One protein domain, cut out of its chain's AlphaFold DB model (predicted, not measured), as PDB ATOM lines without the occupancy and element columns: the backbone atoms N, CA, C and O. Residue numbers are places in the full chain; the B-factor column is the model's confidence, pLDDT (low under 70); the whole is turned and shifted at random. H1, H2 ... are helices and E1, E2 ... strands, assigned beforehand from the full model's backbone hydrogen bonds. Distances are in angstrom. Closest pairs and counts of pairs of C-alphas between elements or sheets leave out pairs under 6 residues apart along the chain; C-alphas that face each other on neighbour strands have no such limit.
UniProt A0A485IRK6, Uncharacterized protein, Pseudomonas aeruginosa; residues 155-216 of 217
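Overview. This is residues 155 to 216 of the 217 residues of an uncharacterized protein of Pseudomonas aeruginosa (UniProt A0A485IRK6). A small body is built round a short two-stranded hairpin, E1 and E2, with helix H2 to one side of it and helix H1 to the other, and a long last helix, H3, runs out of this body as an arm. The beginning of H3 lies side by side with H1, while residues 207 to 216 stick out free and make much of the length. The printed part has 62 residues with three named helices and two named strands, in the order H1, H2, E1, E2, H3; the sheet, E1 - E2, is antiparallel, and the class is mostly helix. The whole is only just loose, close to compact, with a radius of gyration of the C-alphas of 13.1 A, and elongated, spanning 43 by 24 by 15 A.

Arrangement. H1, residues 155 to 162, touches H3, residues 197 to 214, which meets it with residues 199 to 203 alone. Their closest C-alphas are those of Phe 161 and Phe 199, 6.4 A apart, and they run opposite ways at a shallow tilt of 16 degrees. H2, residues 173 to 181, touches no helix. E1, residues 187 to 189, and E2, residues 192 to 195, form a hairpin of antiparallel strands, their directions at 140 degrees. N 187 and O 194, 3.0 A apart, and N 194 and O 187, 2.8 A apart, are within hydrogen-bond range. The closest C-alphas of H1 and E1 are those of Phe 162 and His 187, 7.6 A apart. The closest C-alphas of H2 and E2 are those of Ala 176 and Arg 193, 7.4 A apart. Residues 169 to 170 pair antiparallel with residues 194 to 195 of E2. H1 and H2 are apart, and so are H2 and H3. In H1 and H2 each O i to N i+4 pair is within hydrogen-bond range; in H3, 13 of 14 are.

Along the chain. H1 begins at C-alpha 155, (-27.888, -45.019, -0.419), and measures 10.3 A from first to last C-alpha. H2 measures 12.6 A. E1 measures 6.5 A and E2 10.2 A; C-alpha 192, where E2 begins, is at (-18.434, -62.707, 2.951). H3, 25.7 A long, ends at C-alpha 214, (-23.815, -26.169, 4.825).

Size, cuts and confidence. The two C-alphas farthest apart are those of Gly 191 and Glu 216, 43.4 A. Without residues 207 to 216 the body has 52 residues and spans 28 by 24 by 16 A. The printed part has no cut and no long link; H1 to H2 is a short link of 10 residues, and the other links are tight. The mean pLDDT of the printed part is 88.7, and residues 215 to 216 are under 70.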
ATOM      1  N   GLU A 155     -27.159 -43.858   0.077       92.06
ATOM      2  CA  GLU A 155     -27.888 -45.019  -0.419       92.06
ATOM      3  C   GLU A 155     -27.526 -45.322  -1.873       92.06
ATOM      4  O   GLU A 155     -27.035 -46.415  -2.149       92.06
ATOM      5  N   ALA A 156     -27.634 -44.342  -2.777       91.31
ATOM      6  CA  ALA A 156     -27.239 -44.520  -4.174       91.31
ATOM      7  C   ALA A 156     -25.760 -44.917  -4.306       91.31
ATOM      8  O   ALA A 156     -25.405 -45.792  -5.102       91.31
ATOM      9  N   LEU A 157     -24.889 -44.336  -3.474       90.69
ATOM     10  CA  LEU A 157     -23.475 -44.687  -3.442       90.69
ATOM     11  C   LEU A 157     -23.255 -46.141  -3.002       90.69
ATOM     12  O   LEU A 157     -22.440 -46.842  -3.605       90.69
ATOM     13  N   ARG A 158     -23.971 -46.604  -1.972       91.12
ATOM     14  CA  ARG A 158     -23.916 -48.001  -1.522       91.12
ATOM     15  C   ARG A 158     -24.418 -48.938  -2.616       91.12
ATOM     16  O   ARG A 158     -23.708 -49.883  -2.944       91.12
ATOM     17  N   THR A 159     -25.559 -48.645  -3.233       90.50
ATOM     18  CA  THR A 159     -26.110 -49.441  -4.340       90.50
ATOM     19  C   THR A 159     -25.117 -49.547  -5.497       90.50
ATOM     20  O   THR A 159     -24.849 -50.641  -5.992       90.50
ATOM     21  N   ARG A 160     -24.472 -48.439  -5.882       88.38
ATOM     22  CA  ARG A 160     -23.464 -48.440  -6.952       88.38
ATOM     23  C   ARG A 160     -22.258 -49.326  -6.637       88.38
ATOM     24  O   ARG A 160     -21.767 -50.009  -7.526       88.38
ATOM     25  N   PHE A 161     -21.753 -49.288  -5.405       89.12
ATOM     26  CA  PHE A 161     -20.533 -50.013  -5.034       89.12
ATOM     27  C   PHE A 161     -20.765 -51.458  -4.601       89.12
ATOM     28  O   PHE A 161     -19.843 -52.258  -4.711       89.12
ATOM     29  N   PHE A 162     -21.946 -51.783  -4.081       88.50
ATOM     30  CA  PHE A 162     -22.222 -53.072  -3.442       88.50
ATOM     31  C   PHE A 162     -23.356 -53.853  -4.116       88.50
ATOM     32  O   PHE A 162     -23.821 -54.838  -3.554       88.50
ATOM     33  N   SER A 163     -23.782 -53.450  -5.320       85.06
ATOM     34  CA  SER A 163     -24.694 -54.241  -6.166       85.06
ATOM     35  C   SER A 163     -24.054 -55.523  -6.702       85.06
ATOM     36  O   SER A 163     -24.758 -56.455  -7.074       85.06
ATOM     37  N   ASN A 164     -22.724 -55.586  -6.742       79.62
ATOM     38  CA  ASN A 164     -21.963 -56.788  -7.055       79.62
ATOM     39  C   ASN A 164     -20.603 -56.750  -6.337       79.62
ATOM     40  O   ASN A 164     -20.282 -55.805  -5.615       79.62
ATOM     41  N   THR A 165     -19.799 -57.797  -6.513       78.25
ATOM     42  CA  THR A 165     -18.501 -57.946  -5.839       78.25
ATOM     43  C   THR A 165     -17.329 -57.292  -6.582       78.25
ATOM     44  O   THR A 165     -16.197 -57.317  -6.089       78.25
ATOM     45  N   TYR A 166     -17.563 -56.671  -7.743       76.12
ATOM     46  CA  TYR A 166     -16.508 -56.097  -8.575       76.12
ATOM     47  C   TYR A 166     -15.814 -54.918  -7.878       76.12
ATOM     48  O   TYR A 166     -16.438 -53.960  -7.424       76.12
ATOM     49  N   GLY A 167     -14.484 -54.981  -7.773       75.12
ATOM     50  CA  GLY A 167     -13.678 -53.949  -7.108       75.12
ATOM     51  C   GLY A 167     -13.764 -53.943  -5.575       75.12
ATOM     52  O   GLY A 167     -13.121 -53.104  -4.930       75.12
ATOM     53  N   LEU A 168     -14.506 -54.879  -4.969       86.12
ATOM     54  CA  LEU A 168     -14.572 -55.051  -3.522       86.12
ATOM     55  C   LEU A 168     -13.396 -55.876  -2.997       86.12
ATOM     56  O   LEU A 168     -12.907 -56.801  -3.640       86.12
ATOM     57  N   ARG A 169     -12.944 -55.566  -1.778       89.31
ATOM     58  CA  ARG A 169     -11.901 -56.339  -1.094       89.31
ATOM     59  C   ARG A 169     -12.534 -57.205  -0.022       89.31
ATOM     60  O   ARG A 169     -13.065 -56.668   0.952       89.31
ATOM     61  N   ALA A 170     -12.441 -58.522  -0.175       92.31
ATOM     62  CA  ALA A 170     -12.783 -59.446   0.897       92.31
ATOM     63  C   ALA A 170     -11.869 -59.193   2.108       92.31
ATOM     64  O   ALA A 170     -10.660 -58.980   1.968       92.31
ATOM     65  N   VAL A 171     -12.437 -59.180   3.312       94.38
ATOM     66  CA  VAL A 171     -11.695 -58.915   4.548       94.38
ATOM     67  C   VAL A 171     -12.026 -59.927   5.640       94.38
ATOM     68  O   VAL A 171     -13.181 -60.204   5.953       94.38
ATOM     69  N   GLY A 172     -10.984 -60.442   6.294       95.56
ATOM     70  CA  GLY A 172     -11.141 -61.286   7.478       95.56
ATOM     71  C   GLY A 172     -11.735 -60.527   8.672       95.56
ATOM     72  O   GLY A 172     -11.654 -59.297   8.764       95.56
ATOM     73  N   ALA A 173     -12.285 -61.266   9.641       94.19
ATOM     74  CA  ALA A 173     -12.967 -60.706  10.814       94.19
ATOM     75  C   ALA A 173     -12.109 -59.705  11.612       94.19
ATOM     76  O   ALA A 173     -12.601 -58.653  12.022       94.19
ATOM     77  N   GLN A 174     -10.815 -59.986  11.806       96.06
ATOM     78  CA  GLN A 174      -9.910 -59.091  12.537       96.06
ATOM     79  C   GLN A 174      -9.722 -57.748  11.816       96.06
ATOM     80  O   GLN A 174      -9.776 -56.691  12.449       96.06
ATOM     81  N   ARG A 175      -9.545 -57.779  10.489       94.31
ATOM     82  CA  ARG A 175      -9.408 -56.573   9.663       94.31
ATOM     83  C   ARG A 175     -10.710 -55.777   9.626       94.31
ATOM     84  O   ARG A 175     -10.668 -54.565   9.809       94.31
ATOM     85  N   ALA A 176     -11.851 -56.448   9.477       94.12
ATOM     86  CA  ALA A 176     -13.168 -55.813   9.521       94.12
ATOM     87  C   ALA A 176     -13.412 -55.078  10.851       94.12
ATOM     88  O   ALA A 176     -13.838 -53.926  10.848       94.12
ATOM     89  N   ARG A 177     -13.072 -55.696  11.995       95.12
ATOM     90  CA  ARG A 177     -13.158 -55.040  13.314       95.12
ATOM     91  C   ARG A 177     -12.292 -53.783  13.390       95.12
ATOM     92  O   ARG A 177     -12.755 -52.762  13.885       95.12
ATOM     93  N   ARG A 178     -11.052 -53.842  12.889       96.25
ATOM     94  CA  ARG A 178     -10.134 -52.689  12.870       96.25
ATOM     95  C   ARG A 178     -10.690 -51.535  12.034       96.25
ATOM     96  O   ARG A 178     -10.684 -50.405  12.498       96.25
ATOM     97  N   LEU A 179     -11.194 -51.835  10.839       94.00
ATOM     98  CA  LEU A 179     -11.781 -50.848   9.931       94.00
ATOM     99  C   LEU A 179     -13.034 -50.189  10.532       94.00
ATOM    100  O   LEU A 179     -13.150 -48.968  10.491       94.00
ATOM    101  N   ARG A 180     -13.917 -50.959  11.184       94.19
ATOM    102  CA  ARG A 180     -15.094 -50.401  11.879       94.19
ATOM    103  C   ARG A 180     -14.722 -49.432  13.001       94.19
ATOM    104  O   ARG A 180     -15.348 -48.388  13.116       94.19
ATOM    105  N   ARG A 181     -13.671 -49.723  13.782       95.38
ATOM    106  CA  ARG A 181     -13.161 -48.778  14.803       95.38
ATOM    107  C   ARG A 181     -12.657 -47.463  14.202       95.38
ATOM    108  O   ARG A 181     -12.621 -46.461  14.897       95.38
ATOM    109  N   GLN A 182     -12.273 -47.467  12.928       92.69
ATOM    110  CA  GLN A 182     -11.877 -46.273  12.177       92.69
ATOM    111  C   GLN A 182     -13.071 -45.589  11.483       92.69
ATOM    112  O   GLN A 182     -12.861 -44.735  10.626       92.69
ATOM    113  N   GLY A 183     -14.312 -45.997  11.779       91.81
ATOM    114  CA  GLY A 183     -15.528 -45.450  11.168       91.81
ATOM    115  C   GLY A 183     -15.791 -45.910   9.728       91.81
ATOM    116  O   GLY A 183     -16.630 -45.324   9.048       91.81
ATOM    117  N   ARG A 184     -15.076 -46.935   9.242       91.81
ATOM    118  CA  ARG A 184     -15.248 -47.479   7.885       91.81
ATOM    119  C   ARG A 184     -16.432 -48.432   7.819       91.81
ATOM    120  O   ARG A 184     -16.657 -49.216   8.746       91.81
ATOM    121  N   GLU A 185     -17.137 -48.423   6.694       91.75
ATOM    122  CA  GLU A 185     -18.251 -49.335   6.454       91.75
ATOM    123  C   GLU A 185     -17.750 -50.693   5.948       91.75
ATOM    124  O   GLU A 185     -16.848 -50.800   5.112       91.75
ATOM    125  N   ILE A 186     -18.337 -51.752   6.506       92.69
ATOM    126  CA  ILE A 186     -18.090 -53.139   6.113       92.69
ATOM    127  C   ILE A 186     -19.418 -53.720   5.669       92.69
ATOM    128  O   ILE A 186     -20.361 -53.760   6.460       92.69
ATOM    129  N   HIS A 187     -19.440 -54.223   4.444       89.69
ATOM    130  CA  HIS A 187     -20.632 -54.764   3.807       89.69
ATOM    131  C   HIS A 187     -20.577 -56.284   3.806       89.69
ATOM    132  O   HIS A 187     -19.497 -56.874   3.759       89.69
ATOM    133  N   TRP A 188     -21.742 -56.910   3.893       89.19
ATOM    134  CA  TRP A 188     -21.879 -58.354   3.802       89.19
ATOM    135  C   TRP A 188     -22.573 -58.696   2.494       89.19
ATOM    136  O   TRP A 188     -23.655 -58.182   2.238       89.19
ATOM    137  N   LEU A 189     -21.932 -59.532   1.680       86.19
ATOM    138  CA  LEU A 189     -22.456 -60.022   0.405       86.19
ATOM    139  C   LEU A 189     -22.107 -61.507   0.313       86.19
ATOM    140  O   LEU A 189     -20.965 -61.877   0.591       86.19
ATOM    141  N   ASP A 190     -23.092 -62.349   0.006       84.81
ATOM    142  CA  ASP A 190     -22.939 -63.804  -0.156       84.81
ATOM    143  C   ASP A 190     -22.184 -64.499   0.995       84.81
ATOM    144  O   ASP A 190     -21.362 -65.388   0.794       84.81
ATOM    145  N   GLY A 191     -22.412 -64.055   2.238       86.62
ATOM    146  CA  GLY A 191     -21.759 -64.610   3.433       86.62
ATOM    147  C   GLY A 191     -20.323 -64.126   3.683       86.62
ATOM    148  O   GLY A 191     -19.734 -64.447   4.718       86.62
ATOM    149  N   PHE A 192     -19.766 -63.290   2.805       89.50
ATOM    150  CA  PHE A 192     -18.434 -62.707   2.951       89.50
ATOM    151  C   PHE A 192     -18.490 -61.239   3.378       89.50
ATOM    152  O   PHE A 192     -19.459 -60.520   3.143       89.50
ATOM    153  N   ARG A 193     -17.413 -60.779   4.026       93.12
ATOM    154  CA  ARG A 193     -17.245 -59.381   4.446       93.12
ATOM    155  C   ARG A 193     -16.412 -58.648   3.416       93.12
ATOM    156  O   ARG A 193     -15.275 -59.041   3.157       93.12
ATOM    157  N   PHE A 194     -16.931 -57.537   2.930       93.31
ATOM    158  CA  PHE A 194     -16.284 -56.701   1.942       93.31
ATOM    159  C   PHE A 194     -16.039 -55.291   2.457       93.31
ATOM    160  O   PHE A 194     -16.774 -54.743   3.282       93.31
ATOM    161  N   TRP A 195     -14.975 -54.702   1.931       92.50
ATOM    162  CA  TRP A 195     -14.611 -53.314   2.131       92.50
ATOM    163  C   TRP A 195     -14.154 -52.715   0.802       92.50
ATOM    164  O   TRP A 195     -13.406 -53.349   0.054       92.50
ATOM    165  N   SER A 196     -14.562 -51.478   0.517       92.19
ATOM    166  CA  SER A 196     -14.140 -50.756  -0.682       92.19
ATOM    167  C   SER A 196     -13.443 -49.447  -0.305       92.19
ATOM    168  O   SER A 196     -14.089 -48.512   0.167       92.19
ATOM    169  N   PRO A 197     -12.124 -49.325  -0.548       90.31
ATOM    170  CA  PRO A 197     -11.432 -48.046  -0.410       90.31
ATOM    171  C   PRO A 197     -12.000 -46.966  -1.339       90.31
ATOM    172  O   PRO A 197     -11.917 -45.783  -1.023       90.31
ATOM    173  N   ALA A 198     -12.539 -47.361  -2.498       91.00
ATOM    174  CA  ALA A 198     -13.135 -46.438  -3.454       91.00
ATOM    175  C   ALA A 198     -14.467 -45.879  -2.935       91.00
ATOM    176  O   ALA A 198     -14.654 -44.668  -2.988       91.00
ATOM    177  N   PHE A 199     -15.319 -46.725  -2.339       92.25
ATOM    178  CA  PHE A 199     -16.533 -46.284  -1.647       92.25
ATOM    179  C   PHE A 199     -16.207 -45.267  -0.551       92.25
ATOM    180  O   PHE A 199     -16.791 -44.193  -0.509       92.25
ATOM    181  N   GLU A 200     -15.218 -45.568   0.289       92.56
ATOM    182  CA  GLU A 200     -14.799 -44.689   1.384       92.56
ATOM    183  C   GLU A 200     -14.300 -43.320   0.903       92.56
ATOM    184  O   GLU A 200     -14.607 -42.299   1.518       92.56
ATOM    185  N   ARG A 201     -13.550 -43.282  -0.210       92.62
ATOM    186  CA  ARG A 201     -13.145 -42.017  -0.842       92.62
ATOM    187  C   ARG A 201     -14.354 -41.266  -1.383       92.62
ATOM    188  O   ARG A 201     -14.556 -40.124  -0.991       92.62
ATOM    189  N   SER A 202     -15.195 -41.911  -2.194       92.06
ATOM    190  CA  SER A 202     -16.384 -41.266  -2.762       92.06
ATOM    191  C   SER A 202     -17.345 -40.752  -1.688       92.06
ATOM    192  O   SER A 202     -17.862 -39.649  -1.829       92.06
ATOM    193  N   LYS A 203     -17.539 -41.504  -0.598       92.94
ATOM    194  CA  LYS A 203     -18.345 -41.103   0.560       92.94
ATOM    195  C   LYS A 203     -17.777 -39.844   1.204       92.94
ATOM    196  O   LYS A 203     -18.515 -38.893   1.433       92.94
ATOM    197  N   ARG A 204     -16.473 -39.825   1.485       93.00
ATOM    198  CA  ARG A 204     -15.804 -38.655   2.064       93.00
ATOM    199  C   ARG A 204     -15.912 -37.442   1.143       93.00
ATOM    200  O   ARG A 204     -16.232 -36.365   1.624       93.00
ATOM    201  N   ASP A 205     -15.666 -37.615  -0.152       91.69
ATOM    202  CA  ASP A 205     -15.690 -36.511  -1.112       91.69
ATOM    203  C   ASP A 205     -17.121 -35.953  -1.278       91.69
ATOM    204  O   ASP A 205     -17.299 -34.740  -1.352       91.69
ATOM    205  N   MET A 206     -18.146 -36.816  -1.257       92.56
ATOM    206  CA  MET A 206     -19.565 -36.425  -1.233       92.56
ATOM    207  C   MET A 206     -19.918 -35.636   0.035       92.56
ATOM    208  O   MET A 206     -20.517 -34.567  -0.046       92.56
ATOM    209  N   LEU A 207     -19.520 -36.130   1.212       91.62
ATOM    210  CA  LEU A 207     -19.759 -35.434   2.482       91.62
ATOM    211  C   LEU A 207     -19.024 -34.088   2.544       91.62
ATOM    212  O   LEU A 207     -19.580 -33.120   3.046       91.62
ATOM    213  N   ALA A 208     -17.808 -34.007   1.998       90.38
ATOM    214  CA  ALA A 208     -17.063 -32.756   1.910       90.38
ATOM    215  C   ALA A 208     -17.762 -31.731   1.002       90.38
ATOM    216  O   ALA A 208     -17.838 -30.563   1.368       90.38
ATOM    217  N   ARG A 209     -18.316 -32.161  -0.143       88.62
ATOM    218  CA  ARG A 209     -19.117 -31.288  -1.020       88.62
ATOM    219  C   ARG A 209     -20.386 -30.776  -0.346       88.62
ATOM    220  O   ARG A 209     -20.673 -29.595  -0.452       88.62
ATOM    221  N   ARG A 210     -21.113 -31.631   0.378       87.19
ATOM    222  CA  ARG A 210     -22.298 -31.204   1.143       87.19
ATOM    223  C   ARG A 210     -21.939 -30.206   2.245       87.19
ATOM    224  O   ARG A 210     -22.581 -29.172   2.370       87.19
ATOM    225  N   ALA A 211     -20.853 -30.465   2.972       87.38
ATOM    226  CA  ALA A 211     -20.379 -29.568   4.020       87.38
ATOM    227  C   ALA A 211     -19.916 -28.196   3.492       87.38
ATOM    228  O   ALA A 211     -19.935 -27.232   4.254       87.38
ATOM    229  N   LEU A 212     -19.478 -28.097   2.228       80.88
ATOM    230  CA  LEU A 212     -19.153 -26.808   1.601       80.88
ATOM    231  C   LEU A 212     -20.385 -25.910   1.483       80.88
ATOM    232  O   LEU A 212     -20.253 -24.713   1.705       80.88
ATOM    233  N   ASP A 213     -21.551 -26.479   1.184       77.94
ATOM    234  CA  ASP A 213     -22.801 -25.720   1.110       77.94
ATOM    235  C   ASP A 213     -23.352 -25.401   2.511       77.94
ATOM    236  O   ASP A 213     -23.827 -24.298   2.745       77.94
ATOM    237  N   GLU A 214     -23.251 -26.332   3.470       75.75
ATOM    238  CA  GLU A 214     -23.815 -26.169   4.825       75.75
ATOM    239  C   GLU A 214     -23.038 -25.193   5.725       75.75
ATOM    240  O   GLU A 214     -23.632 -24.532   6.566       75.75
ATOM    241  N   ARG A 215     -21.706 -25.103   5.600       61.03
ATOM    242  CA  ARG A 215     -20.871 -24.206   6.436       61.03
ATOM    243  C   ARG A 215     -20.984 -22.733   6.060       61.03
ATOM    244  O   ARG A 215     -20.402 -21.874   6.718       61.03
ATOM    245  N   GLU A 216     -21.625 -22.482   4.937       55.31
ATOM    246  CA  GLU A 216     -21.651 -21.210   4.246       55.31
ATOM    247  C   GLU A 216     -23.087 -20.672   4.086       55.31
ATOM    248  O   GLU A 216     -23.242 -19.527   3.650       55.31
TER     249      GLU A 216